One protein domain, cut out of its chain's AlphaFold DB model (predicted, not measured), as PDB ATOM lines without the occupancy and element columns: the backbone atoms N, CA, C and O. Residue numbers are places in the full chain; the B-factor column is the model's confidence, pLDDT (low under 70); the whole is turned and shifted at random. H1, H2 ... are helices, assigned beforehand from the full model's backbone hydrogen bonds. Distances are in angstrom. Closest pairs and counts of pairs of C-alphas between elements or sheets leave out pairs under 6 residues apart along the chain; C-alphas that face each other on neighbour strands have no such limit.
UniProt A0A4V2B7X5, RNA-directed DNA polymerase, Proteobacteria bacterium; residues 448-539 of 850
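AT A GLANCE: This is residues 448 to 539 of the 850 residues of the protein "RNA-directed DNA polymerase" of Proteobacteria bacterium (UniProt A0A4V2B7X5). What does the domain look like? Two helices, H1 and H4, packed across each other at a steep angle make the core, H3 packs on residues 522 to 526 of H4, and the small helix H2 is near H1. Two long stretches with no named element lie far from the mean of the C-alphas: residues 448 to 463 before H1, at 14 to 19 A from it, and residues 505 to 518 between H3 and H4, at 13 to 19 A from it. What is it built of? The printed part has 92 residues with four named helices, H1, H2, H3 and H4 along the chain, and no named strand; its class is all helix, though 38 of the 92 residues are in named elements, which is under half. How large is it? It is compact, with a radius of gyration of the C-alphas of 13.1 A, and spans 36 by 31 by 21 A.

HOW THE PARTS SIT: What ties the first stretch down? Residues 454 to 455 pair antiparallel with residues 483 to 484, stretches too short to be named strands. What does H1, residues 464 to 477, touch? It touches H4, residues 519 to 530, with the C-alphas of Ile 466 and Ala 528 closest at 4.1 A; they run opposite ways at a steep tilt of 69 degrees, only just short of about perpendicular. With residues 467 to 470 alone it only just touches H2, residues 486 to 489, with 3 pairs of C-alphas within 8 A, the closest being those of Thr 470 and Leu 489 at 7.0 A. Where is H3, residues 497 to 504? It touches residues 522 to 526 of H4, opposite ways at a steep tilt of 54 degrees, with the C-alphas of Val 504 and Thr 522 closest at 7.3 A. H3 and H1 are close but not clearly touching, and H2 and H3 are apart. Are the helix backbones well formed? In H1, H3 and H4 every O i to N i+4 pair is within hydrogen-bond range, while H2 is too short for such a pair and has its 1 O i to N i+3 pair within range.

IN THESE COORDINATES: Where does H1 lie? It runs 19.1 A from C-alpha 464 at (112.834, 131.769, 127.059) to C-alpha 477 at (101.873, 116.400, 124.401). How long are the others? H2 is 5.3 A, H3 10.5 A and H4 15.4 A from first to last C-alpha, and H4 ends with C-alpha 530 at (102.483, 128.169, 136.848).

THE WHOLE: Which C-alphas are farthest apart? Those of Arg 451 and Gly 536, at 39.0 A. Is there a cut, and which link is long? The printed part has no cut, and the link from H3 to H4, with 14 residues, is long. Where is confidence low? The mean pLDDT of the printed part is 73.0, and residues 448 to 461, 475 to 483 and 505 to 516 of the model are under 70.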
ATOM      1  N   PHE A 448      90.882 119.712 116.332       53.31
ATOM      2  CA  PHE A 448      91.973 119.539 115.356       53.31
ATOM      3  C   PHE A 448      92.416 120.801 114.585       53.31
ATOM      4  O   PHE A 448      93.534 120.823 114.046       53.31
ATOM      5  N   GLU A 449      91.613 121.866 114.574       56.12
ATOM      6  CA  GLU A 449      91.953 123.153 113.955       56.12
ATOM      7  C   GLU A 449      92.509 124.153 114.984       56.12
ATOM      8  O   GLU A 449      92.167 124.137 116.167       56.12
ATOM      9  N   GLU A 450      93.430 125.010 114.537       60.06
ATOM     10  CA  GLU A 450      93.977 126.115 115.330       60.06
ATOM     11  C   GLU A 450      93.852 127.385 114.495       60.06
ATOM     12  O   GLU A 450      94.597 127.570 113.533       60.06
ATOM     13  N   ARG A 451      92.876 128.238 114.828       57.38
ATOM     14  CA  ARG A 451      92.589 129.455 114.045       57.38
ATOM     15  C   ARG A 451      93.362 130.673 114.536       57.38
ATOM     16  O   ARG A 451      93.573 131.616 113.781       57.38
ATOM     17  N   THR A 452      93.774 130.664 115.803       56.72
ATOM     18  CA  THR A 452      94.408 131.814 116.470       56.72
ATOM     19  C   THR A 452      95.821 131.533 116.976       56.72
ATOM     20  O   THR A 452      96.320 132.260 117.833       56.72
ATOM     21  N   GLY A 453      96.479 130.499 116.448       58.03
ATOM     22  CA  GLY A 453      97.841 130.143 116.823       58.03
ATOM     23  C   GLY A 453      98.830 131.290 116.593       58.03
ATOM     24  O   GLY A 453      98.818 131.971 115.565       58.03
ATOM     25  N   LEU A 454      99.701 131.517 117.572       59.81
ATOM     26  CA  LEU A 454     100.804 132.456 117.430       59.81
ATOM     27  C   LEU A 454     101.999 131.700 116.846       59.81
ATOM     28  O   LEU A 454     102.395 130.655 117.364       59.81
ATOM     29  N   GLY A 455     102.557 132.208 115.745       56.41
ATOM     30  CA  GLY A 455     103.764 131.633 115.153       56.41
ATOM     31  C   GLY A 455     104.943 131.723 116.120       56.41
ATOM     32  O   GLY A 455     105.200 132.799 116.663       56.41
ATOM     33  N   LEU A 456     105.673 130.613 116.274       51.47
ATOM     34  CA  LEU A 456     106.866 130.481 117.127       51.47
ATOM     35  C   LEU A 456     107.977 131.507 116.807       51.47
ATOM     36  O   LEU A 456     108.878 131.714 117.607       51.47
ATOM     37  N   SER A 457     107.927 132.167 115.643       48.19
ATOM     38  CA  SER A 457     108.903 133.177 115.211       48.19
ATOM     39  C   SER A 457     108.619 134.602 115.699       48.19
ATOM     40  O   SER A 457     109.487 135.470 115.572       48.19
ATOM     41  N   ARG A 458     107.432 134.886 116.254       50.94
ATOM     42  CA  ARG A 458     107.196 136.155 116.954       50.94
ATOM     43  C   ARG A 458     107.725 136.000 118.373       50.94
ATOM     44  O   ARG A 458     107.060 135.375 119.187       50.94
ATOM     45  N   LYS A 459     108.883 136.603 118.661       50.06
ATOM     46  CA  LYS A 459     109.331 136.837 120.039       50.06
ATOM     47  C   LYS A 459     108.270 137.681 120.738       50.06
ATOM     48  O   LYS A 459     108.229 138.901 120.569       50.06
ATOM     49  N   TYR A 460     107.394 137.038 121.494       58.31
ATOM     50  CA  TYR A 460     106.751 137.731 122.596       58.31
ATOM     51  C   TYR A 460     107.890 138.048 123.567       58.31
ATOM     52  O   TYR A 460     108.852 137.293 123.654       58.31
ATOM     53  N   SER A 461     107.871 139.177 124.268       66.88
ATOM     54  CA  SER A 461     108.900 139.472 125.279       66.88
ATOM     55  C   SER A 461     108.733 138.579 126.526       66.88
ATOM     56  O   SER A 461     108.785 139.063 127.654       66.88
ATOM     57  N   LEU A 462     108.438 137.290 126.326       73.38
ATOM     58  CA  LEU A 462     108.347 136.265 127.348       73.38
ATOM     59  C   LEU A 462     109.755 135.728 127.639       73.38
ATOM     60  O   LEU A 462     110.594 135.679 126.742       73.38
ATOM     61  N   PRO A 463     110.037 135.313 128.882       81.88
ATOM     62  CA  PRO A 463     111.269 134.601 129.191       81.88
ATOM     63  C   PRO A 463     111.375 133.297 128.388       81.88
ATOM     64  O   PRO A 463     110.407 132.533 128.372       81.88
ATOM     65  N   ASP A 464     112.560 132.988 127.849       82.44
ATOM     66  CA  ASP A 464     112.834 131.769 127.059       82.44
ATOM     67  C   ASP A 464     112.303 130.502 127.745       82.44
ATOM     68  O   ASP A 464     111.666 129.655 127.133       82.44
ATOM     69  N   SER A 465     112.445 130.418 129.071       82.44
ATOM     70  CA  SER A 465     111.969 129.272 129.851       82.44
ATOM     71  C   SER A 465     110.448 129.029 129.812       82.44
ATOM     72  O   SER A 465     110.006 127.907 130.062       82.44
ATOM     73  N   ILE A 466     109.638 130.060 129.538       83.62
ATOM     74  CA  ILE A 466     108.188 129.918 129.345       83.62
ATOM     75  C   ILE A 466     107.906 129.423 127.928       83.62
ATOM     76  O   ILE A 466     107.079 128.525 127.757       83.62
ATOM     77  N   GLU A 467     108.596 129.974 126.928       78.69
ATOM     78  CA  GLU A 467     108.442 129.572 125.528       78.69
ATOM     79  C   GLU A 467     108.882 128.118 125.327       78.69
ATOM     80  O   GLU A 467     108.084 127.300 124.872       78.69
ATOM     81  N   GLU A 468     110.082 127.758 125.786       81.06
ATOM     82  CA  GLU A 468     110.631 126.397 125.721       81.06
ATOM     83  C   GLU A 468     109.759 125.383 126.467       81.06
ATOM     84  O   GLU A 468     109.513 124.284 125.970       81.06
ATOM     85  N   GLY A 469     109.262 125.732 127.659       85.81
ATOM     86  CA  GLY A 469     108.393 124.842 128.429       85.81
ATOM     87  C   GLY A 469     107.022 124.647 127.785       85.81
ATOM     88  O   GLY A 469     106.499 123.530 127.777       85.81
ATOM     89  N   THR A 470     106.464 125.701 127.185       83.88
ATOM     90  CA  THR A 470     105.200 125.621 126.439       83.88
ATOM     91  C   THR A 470     105.371 124.826 125.148       83.88
ATOM     92  O   THR A 470     104.532 123.988 124.821       83.88
ATOM     93  N   GLU A 471     106.468 125.049 124.430       77.31
ATOM     94  CA  GLU A 471     106.794 124.324 123.208       77.31
ATOM     95  C   GLU A 471     107.076 122.848 123.497       77.31
ATOM     96  O   GLU A 471     106.547 121.979 122.805       77.31
ATOM     97  N   SER A 472     107.842 122.549 124.550       80.25
ATOM     98  CA  SER A 472     108.058 121.186 125.036       80.25
ATOM     99  C   SER A 472     106.726 120.502 125.337       80.25
ATOM    100  O   SER A 472     106.491 119.404 124.840       80.25
ATOM    101  N   PHE A 473     105.822 121.163 126.070       81.44
ATOM    102  CA  PHE A 473     104.477 120.643 126.325       81.44
ATOM    103  C   PHE A 473     103.702 120.385 125.034       81.44
ATOM    104  O   PHE A 473     103.074 119.342 124.891       81.44
ATOM    105  N   TYR A 474     103.745 121.315 124.085       75.50
ATOM    106  CA  TYR A 474     102.979 121.208 122.849       75.50
ATOM    107  C   TYR A 474     103.508 120.086 121.933       75.50
ATOM    108  O   TYR A 474     102.715 119.285 121.430       75.50
ATOM    109  N   ARG A 475     104.839 119.979 121.795       69.50
ATOM    110  CA  ARG A 475     105.541 118.971 120.979       69.50
ATOM    111  C   ARG A 475     105.456 117.561 121.558       69.50
ATOM    112  O   ARG A 475     105.240 116.618 120.803       69.50
ATOM    113  N   ILE A 476     105.674 117.423 122.869       61.47
ATOM    114  CA  ILE A 476     105.578 116.141 123.581       61.47
ATOM    115  C   ILE A 476     104.111 115.754 123.697       61.47
ATOM    116  O   ILE A 476     103.751 114.625 123.430       61.47
ATOM    117  N   GLY A 477     103.250 116.693 124.069       53.75
ATOM    118  CA  GLY A 477     101.873 116.400 124.401       53.75
ATOM    119  C   GLY A 477     101.079 115.868 123.220       53.75
ATOM    120  O   GLY A 477     100.604 114.741 123.280       53.75
ATOM    121  N   LEU A 478     100.733 116.722 122.251       59.75
ATOM    122  CA  LEU A 478      99.419 116.542 121.619       59.75
ATOM    123  C   LEU A 478      99.283 117.039 120.163       59.75
ATOM    124  O   LEU A 478      98.201 116.828 119.614       59.75
ATOM    125  N   ARG A 479     100.302 117.665 119.521       56.84
ATOM    126  CA  ARG A 479     100.326 118.000 118.062       56.84
ATOM    127  C   ARG A 479     101.707 118.354 117.493       56.84
ATOM    128  O   ARG A 479     102.526 118.980 118.150       56.84
ATOM    129  N   SER A 480     101.894 118.104 116.192       49.09
ATOM    130  CA  SER A 480     103.061 118.510 115.387       49.09
ATOM    131  C   SER A 480     102.840 119.785 114.538       49.09
ATOM    132  O   SER A 480     103.139 119.780 113.341       49.09
ATOM    133  N   LYS A 481     102.265 120.869 115.083       56.16
ATOM    134  CA  LYS A 481     102.031 122.119 114.314       56.16
ATOM    135  C   LYS A 481     102.963 123.268 114.735       56.16
ATOM    136  O   LYS A 481     103.474 123.299 115.845       56.16
ATOM    137  N   ALA A 482     103.195 124.209 113.814       56.56
ATOM    138  CA  ALA A 482     104.150 125.320 113.940       56.56
ATOM    139  C   ALA A 482     103.642 126.537 114.753       56.56
ATOM    140  O   ALA A 482     104.313 127.571 114.797       56.56
ATOM    141  N   GLN A 483     102.445 126.454 115.344       66.44
ATOM    142  CA  GLN A 483     101.816 127.555 116.076       66.44
ATOM    143  C   GLN A 483     101.319 127.077 117.440       66.44
ATOM    144  O   GLN A 483     100.716 126.015 117.548       66.44
ATOM    145  N   VAL A 484     101.558 127.873 118.482       71.25
ATOM    146  CA  VAL A 484     101.103 127.572 119.847       71.25
ATOM    147  C   VAL A 484      99.782 128.310 120.103       71.25
ATOM    148  O   VAL A 484      99.705 129.516 119.831       71.25
ATOM    149  N   PRO A 485      98.728 127.648 120.624       74.88
ATOM    150  CA  PRO A 485      97.471 128.317 120.956       74.88
ATOM    151  C   PRO A 485      97.645 129.449 121.980       74.88
ATOM    152  O   PRO A 485      98.316 129.282 122.998       74.88
ATOM    153  N   VAL A 486      96.977 130.588 121.764       78.69
ATOM    154  CA  VAL A 486      97.047 131.762 122.664       78.69
ATOM    155  C   VAL A 486      96.628 131.408 124.089       78.69
ATOM    156  O   VAL A 486      97.299 131.803 125.039       78.69
ATOM    157  N   GLY A 487      95.551 130.634 124.250       81.44
ATOM    158  CA  GLY A 487      95.065 130.191 125.558       81.44
ATOM    159  C   GLY A 487      96.021 129.252 126.298       81.44
ATOM    160  O   GLY A 487      95.818 129.011 127.484       81.44
ATOM    161  N   LEU A 488      97.061 128.740 125.630       81.50
ATOM    162  CA  LEU A 488      98.129 127.965 126.256       81.50
ATOM    163  C   LEU A 488      99.264 128.872 126.767       81.50
ATOM    164  O   LEU A 488      99.779 128.629 127.854       81.50
ATOM    165  N   LEU A 489      99.611 129.930 126.024       80.25
ATOM    166  CA  LEU A 489     100.626 130.923 126.417       80.25
ATOM    167  C   LEU A 489     100.123 131.888 127.501       80.25
ATOM    168  O   LEU A 489     100.866 132.246 128.412       80.25
ATOM    169  N   PHE A 490      98.851 132.286 127.422       81.62
ATOM    170  CA  PHE A 490      98.212 133.225 128.350       81.62
ATOM    171  C   PHE A 490      96.942 132.625 128.976       81.62
ATOM    172  O   PHE A 490      95.846 133.156 128.783       81.62
ATOM    173  N   PRO A 491      97.050 131.507 129.716       86.12
ATOM    174  CA  PRO A 491      95.885 130.854 130.292       86.12
ATOM    175  C   PRO A 491      95.282 131.709 131.413       86.12
ATOM    176  O   PRO A 491      95.976 132.099 132.357       86.12
ATOM    177  N   THR A 492      93.968 131.940 131.374       89.62
ATOM    178  CA  THR A 492      93.237 132.523 132.516       89.62
ATOM    179  C   THR A 492      92.988 131.475 133.605       89.62
ATOM    180  O   THR A 492      92.847 131.787 134.789       89.62
ATOM    181  N   ARG A 493      92.977 130.204 133.204       90.25
ATOM    182  CA  ARG A 493      92.760 129.007 134.005       90.25
ATOM    183  C   ARG A 493      93.874 128.005 133.634       90.25
ATOM    184  O   ARG A 493      93.632 127.061 132.878       90.25
ATOM    185  N   PRO A 494      95.104 128.183 134.155       89.81
ATOM    186  CA  PRO A 494      96.241 127.317 133.835       89.81
ATOM    187  C   PRO A 494      96.040 125.889 134.348       89.81
ATOM    188  O   PRO A 494      95.251 125.657 135.269       89.81
ATOM    189  N   PHE A 495      96.808 124.945 133.800       90.56
ATOM    190  CA  PHE A 495      96.854 123.575 134.310       90.56
ATOM    191  C   PHE A 495      97.196 123.533 135.806       90.56
ATOM    192  O   PHE A 495      97.953 124.352 136.338       90.56
ATOM    193  N   THR A 496      96.629 122.562 136.504       89.56
ATOM    194  CA  THR A 496      97.011 122.156 137.857       89.56
ATOM    195  C   THR A 496      98.188 121.181 137.809       89.56
ATOM    196  O   THR A 496      98.488 120.602 136.770       89.56
ATOM    197  N   ILE A 497      98.854 120.958 138.945       89.44
ATOM    198  CA  ILE A 497      99.943 119.970 139.024       89.44
ATOM    199  C   ILE A 497      99.432 118.567 138.684       89.44
ATOM    200  O   ILE A 497     100.043 117.874 137.880       89.44
ATOM    201  N   SER A 498      98.277 118.174 139.222       91.00
ATOM    202  CA  SER A 498      97.664 116.873 138.939       91.00
ATOM    203  C   SER A 498      97.382 116.687 137.447       91.00
ATOM    204  O   SER A 498      97.674 115.631 136.895       91.00
ATOM    205  N   GLU A 499      96.878 117.728 136.781       91.25
ATOM    206  CA  GLU A 499      96.649 117.747 135.333       91.25
ATOM    207  C   GLU A 499      97.962 117.663 134.529       91.25
ATOM    208  O   GLU A 499      98.031 116.907 133.565       91.25
ATOM    209  N   LEU A 500      99.031 118.361 134.935       90.06
ATOM    210  CA  LEU A 500     100.336 118.247 134.267       90.06
ATOM    211  C   LEU A 500     100.908 116.826 134.381       90.06
ATOM    212  O   LEU A 500     101.343 116.263 133.382       90.06
ATOM    213  N   TYR A 501     100.852 116.206 135.565       89.25
ATOM    214  CA  TYR A 501     101.305 114.819 135.759       89.25
ATOM    215  C   TYR A 501     100.412 113.795 135.045       89.25
ATOM    216  O   TYR A 501     100.902 112.771 134.557       89.25
ATOM    217  N   PHE A 502      99.113 114.080 134.921       89.12
ATOM    218  CA  PHE A 502      98.216 113.294 134.078       89.12
ATOM    219  C   PHE A 502      98.703 113.278 132.624       89.12
ATOM    220  O   PHE A 502      98.749 112.215 132.006       89.12
ATOM    221  N   LEU A 503      99.111 114.433 132.094       85.12
ATOM    222  CA  LEU A 503      99.524 114.582 130.698       85.12
ATOM    223  C   LEU A 503     100.952 114.089 130.430       85.12
ATOM    224  O   LEU A 503     101.158 113.419 129.425       85.12
ATOM    225  N   VAL A 504     101.908 114.312 131.342       79.31
ATOM    226  CA  VAL A 504     103.275 113.749 131.230       79.31
ATOM    227  C   VAL A 504     103.243 112.225 131.176       79.31
ATOM    228  O   VAL A 504     104.035 111.606 130.482       79.31
ATOM    229  N   SER A 505     102.303 111.605 131.891       65.00
ATOM    230  CA  SER A 505     102.127 110.152 131.895       65.00
ATOM    231  C   SER A 505     101.334 109.618 130.683       65.00
ATOM    232  O   SER A 505     100.830 108.492 130.737       65.00
ATOM    233  N   GLY A 506     101.153 110.419 129.628       59.09
ATOM    234  CA  GLY A 506     100.422 110.068 128.405       59.09
ATOM    235  C   GLY A 506     101.298 109.566 127.263       59.09
ATOM    236  O   GLY A 506     102.513 109.732 127.274       59.09
ATOM    237  N   GLU A 507     100.661 108.927 126.282       50.06
ATOM    238  CA  GLU A 507     101.296 108.680 124.990       50.06
ATOM    239  C   GLU A 507     101.335 109.944 124.137       50.06
ATOM    240  O   GLU A 507     100.477 110.818 124.252       50.06
ATOM    241  N   THR A 508     102.323 109.975 123.251       47.16
ATOM    242  CA  THR A 508     102.496 110.978 122.203       47.16
ATOM    243  C   THR A 508     102.380 110.251 120.864       47.16
ATOM    244  O   THR A 508     102.806 109.099 120.768       47.16
ATOM    245  N   ASP A 509     101.877 110.901 119.813       39.88
ATOM    246  CA  ASP A 509     101.843 110.318 118.456       39.88
ATOM    247  C   ASP A 509     103.250 110.018 117.884       39.88
ATOM    248  O   ASP A 509     103.384 109.357 116.847       39.88
ATOM    249  N   GLN A 510     104.324 110.482 118.541       41.78
ATOM    250  CA  GLN A 510     105.697 110.199 118.133       41.78
ATOM    251  C   GLN A 510     106.068 108.755 118.473       41.78
ATOM    252  O   GLN A 510     105.995 108.305 119.615       41.78
ATOM    253  N   LYS A 511     106.458 108.013 117.433       41.72
ATOM    254  CA  LYS A 511     106.437 106.549 117.402       41.72
ATOM    255  C   LYS A 511     107.380 105.820 118.373       41.72
ATOM    256  O   LYS A 511     107.185 104.614 118.497       41.72
ATOM    257  N   ASP A 512     108.291 106.491 119.085       38.34
ATOM    258  CA  ASP A 512     109.426 105.813 119.740       38.34
ATOM    259  C   ASP A 512     109.729 106.181 121.211       38.34
ATOM    260  O   ASP A 512     110.703 105.675 121.766       38.34
ATOM    261  N   SER A 513     108.912 106.978 121.911       41.78
ATOM    262  CA  SER A 513     109.125 107.176 123.358       41.78
ATOM    263  C   SER A 513     107.839 107.469 124.126       41.78
ATOM    264  O   SER A 513     107.299 108.573 124.055       41.78
ATOM    265  N   ALA A 514     107.375 106.510 124.931       46.78
ATOM    266  CA  ALA A 514     106.495 106.835 126.048       46.78
ATOM    267  C   ALA A 514     107.293 107.722 127.013       46.78
ATOM    268  O   ALA A 514     108.318 107.283 127.538       46.78
ATOM    269  N   PHE A 515     106.864 108.969 127.225       52.00
ATOM    270  CA  PHE A 515     107.536 109.828 128.193       52.00
ATOM    271  C   PHE A 515     107.307 109.263 129.595       52.00
ATOM    272  O   PHE A 515     106.181 109.082 130.067       52.00
ATOM    273  N   GLU A 516     108.407 108.920 130.258       67.69
ATOM    274  CA  GLU A 516     108.381 108.637 131.680       67.69
ATOM    275  C   GLU A 516     108.185 109.944 132.454       67.69
ATOM    276  O   GLU A 516     108.464 111.037 131.961       67.69
ATOM    277  N   ILE A 517     107.686 109.841 133.686       78.56
ATOM    278  CA  ILE A 517     107.618 110.997 134.578       78.56
ATOM    279  C   ILE A 517     109.053 111.458 134.856       78.56
ATOM    280  O   ILE A 517     109.755 110.837 135.656       78.56
ATOM    281  N   ASP A 518     109.459 112.536 134.188       83.25
ATOM    282  CA  ASP A 518     110.819 113.067 134.206       83.25
ATOM    283  C   ASP A 518     110.874 114.458 134.885       83.25
ATOM    284  O   ASP A 518     110.155 115.386 134.475       83.25
ATOM    285  N   PRO A 519     111.682 114.638 135.950       87.38
ATOM    286  CA  PRO A 519     111.778 115.897 136.689       87.38
ATOM    287  C   PRO A 519     112.090 117.155 135.857       87.38
ATOM    288  O   PRO A 519     111.417 118.162 136.083       87.38
ATOM    289  N   PRO A 520     113.037 117.166 134.898       88.00
ATOM    290  CA  PRO A 520     113.313 118.348 134.079       88.00
ATOM    291  C   PRO A 520     112.124 118.752 133.197       88.00
ATOM    292  O   PRO A 520     111.772 119.932 133.158       88.00
ATOM    293  N   VAL A 521     111.457 117.785 132.550       85.50
ATOM    294  CA  VAL A 521     110.269 118.041 131.713       85.50
ATOM    295  C   VAL A 521     109.132 118.611 132.560       85.50
ATOM    296  O   VAL A 521     108.596 119.678 132.257       85.50
ATOM    297  N   THR A 522     108.805 117.950 133.674       87.38
ATOM    298  CA  THR A 522     107.745 118.411 134.588       87.38
ATOM    299  C   THR A 522     108.046 119.793 135.173       87.38
ATOM    300  O   THR A 522     107.156 120.645 135.208       87.38
ATOM    301  N   ALA A 523     109.292 120.064 135.574       88.06
ATOM    302  CA  ALA A 523     109.707 121.371 136.082       88.06
ATOM    303  C   ALA A 523     109.604 122.476 135.018       88.06
ATOM    304  O   ALA A 523     109.205 123.597 135.346       88.06
ATOM    305  N   SER A 524     109.923 122.162 133.759       88.56
ATOM    306  CA  SER A 524     109.781 123.083 132.628       88.56
ATOM    307  C   SER A 524     108.311 123.440 132.374       88.56
ATOM    308  O   SER A 524     107.950 124.618 132.339       88.56
ATOM    309  N   TRP A 525     107.420 122.442 132.336       89.19
ATOM    310  CA  TRP A 525     105.978 122.671 132.164       89.19
ATOM    311  C   TRP A 525     105.376 123.454 133.338       89.19
ATOM    312  O   TRP A 525     104.563 124.360 133.150       89.19
ATOM    313  N   MET A 526     105.797 123.149 134.569       88.56
ATOM    314  CA  MET A 526     105.391 123.910 135.752       88.56
ATOM    315  C   MET A 526     105.832 125.369 135.665       88.56
ATOM    316  O   MET A 526     105.041 126.263 135.969       88.56
ATOM    317  N   ARG A 527     107.063 125.631 135.216       87.19
ATOM    318  CA  ARG A 527     107.552 126.997 135.037       87.19
ATOM    319  C   ARG A 527     106.736 127.737 133.978       87.19
ATOM    320  O   ARG A 527     106.280 128.837 134.272       87.19
ATOM    321  N   ALA A 528     106.468 127.112 132.833       87.00
ATOM    322  CA  ALA A 528     105.673 127.706 131.760       87.00
ATOM    323  C   ALA A 528     104.239 128.056 132.199       87.00
ATOM    324  O   ALA A 528     103.805 129.195 132.054       87.00
ATOM    325  N   PHE A 529     103.511 127.114 132.809       87.12
ATOM    326  CA  PHE A 529     102.083 127.311 133.104       87.12
ATOM    327  C   PHE A 529     101.790 127.893 134.488       87.12
ATOM    328  O   PHE A 529     100.728 128.480 134.712       87.12
ATOM    329  N   ARG A 530     102.690 127.714 135.460       84.56
ATOM    330  CA  ARG A 530     102.483 128.169 136.848       84.56
ATOM    331  C   ARG A 530     103.397 129.327 137.229       84.56
ATOM    332  O   ARG A 530     103.001 130.114 138.097       84.56
ATOM    333  N   GLY A 531     104.550 129.464 136.574       80.94
ATOM    334  CA  GLY A 531     105.546 130.500 136.849       80.94
ATOM    335  C   GLY A 531     106.438 130.205 138.053       80.94
ATOM    336  O   GLY A 531     106.966 131.138 138.645       80.94
ATOM    337  N   PHE A 532     106.574 128.940 138.464       83.50
ATOM    338  CA  PHE A 532     107.495 128.549 139.534       83.50
ATOM    339  C   PHE A 532     108.154 127.202 139.236       83.50
ATOM    340  O   PHE A 532     107.627 126.396 138.469       83.50
ATOM    341  N   SER A 533     109.301 126.961 139.868       81.25
ATOM    342  CA  SER A 533     109.983 125.667 139.841       81.25
ATOM    343  C   SER A 533     109.831 124.943 141.181       81.25
ATOM    344  O   SER A 533     109.754 125.607 142.217       81.25
ATOM    345  N   PRO A 534     109.776 123.600 141.181       82.38
ATOM    346  CA  PRO A 534     109.695 122.822 142.412       82.38
ATOM    347  C   PRO A 534     110.845 123.162 143.376       82.38
ATOM    348  O   PRO A 534     111.982 123.292 142.923       82.38
ATOM    349  N   PRO A 535     110.587 123.268 144.691       79.94
ATOM    350  CA  PRO A 535     111.611 123.607 145.680       79.94
ATOM    351  C   PRO A 535     112.538 122.432 146.038       79.94
ATOM    352  O   PRO A 535     113.521 122.622 146.747       79.94
ATOM    353  N   GLY A 536     112.228 121.212 145.591       81.38
ATOM    354  CA  GLY A 536     112.961 120.003 145.953       81.38
ATOM    355  C   GLY A 536     112.670 118.829 145.015       81.38
ATOM    356  O   GLY A 536     112.170 119.039 143.906       81.38
ATOM    357  N   PRO A 537     112.982 117.589 145.442       87.25
ATOM    358  CA  PRO A 537     112.752 116.394 144.641       87.25
ATOM    359  C   PRO A 537     111.285 116.266 144.230       87.25
ATOM    360  O   PRO A 537     110.386 116.344 145.068       87.25
ATOM    361  N   THR A 538     111.054 116.038 142.942       91.25
ATOM    362  CA  THR A 538     109.726 115.808 142.373       91.25
ATOM    363  C   THR A 538     109.496 114.332 142.072       91.25
ATOM    364  O   THR A 538     110.443 113.535 142.053       91.25
ATOM    365  N   PRO A 539     108.232 113.934 141.846       93.62
ATOM    366  CA  PRO A 539     107.938 112.595 141.396       93.62
ATOM    367  C   PRO A 539     108.683 112.238 140.114       93.62
ATOM    368  O   PRO A 539     108.782 113.064 139.205       93.62
TER     369      PRO A 539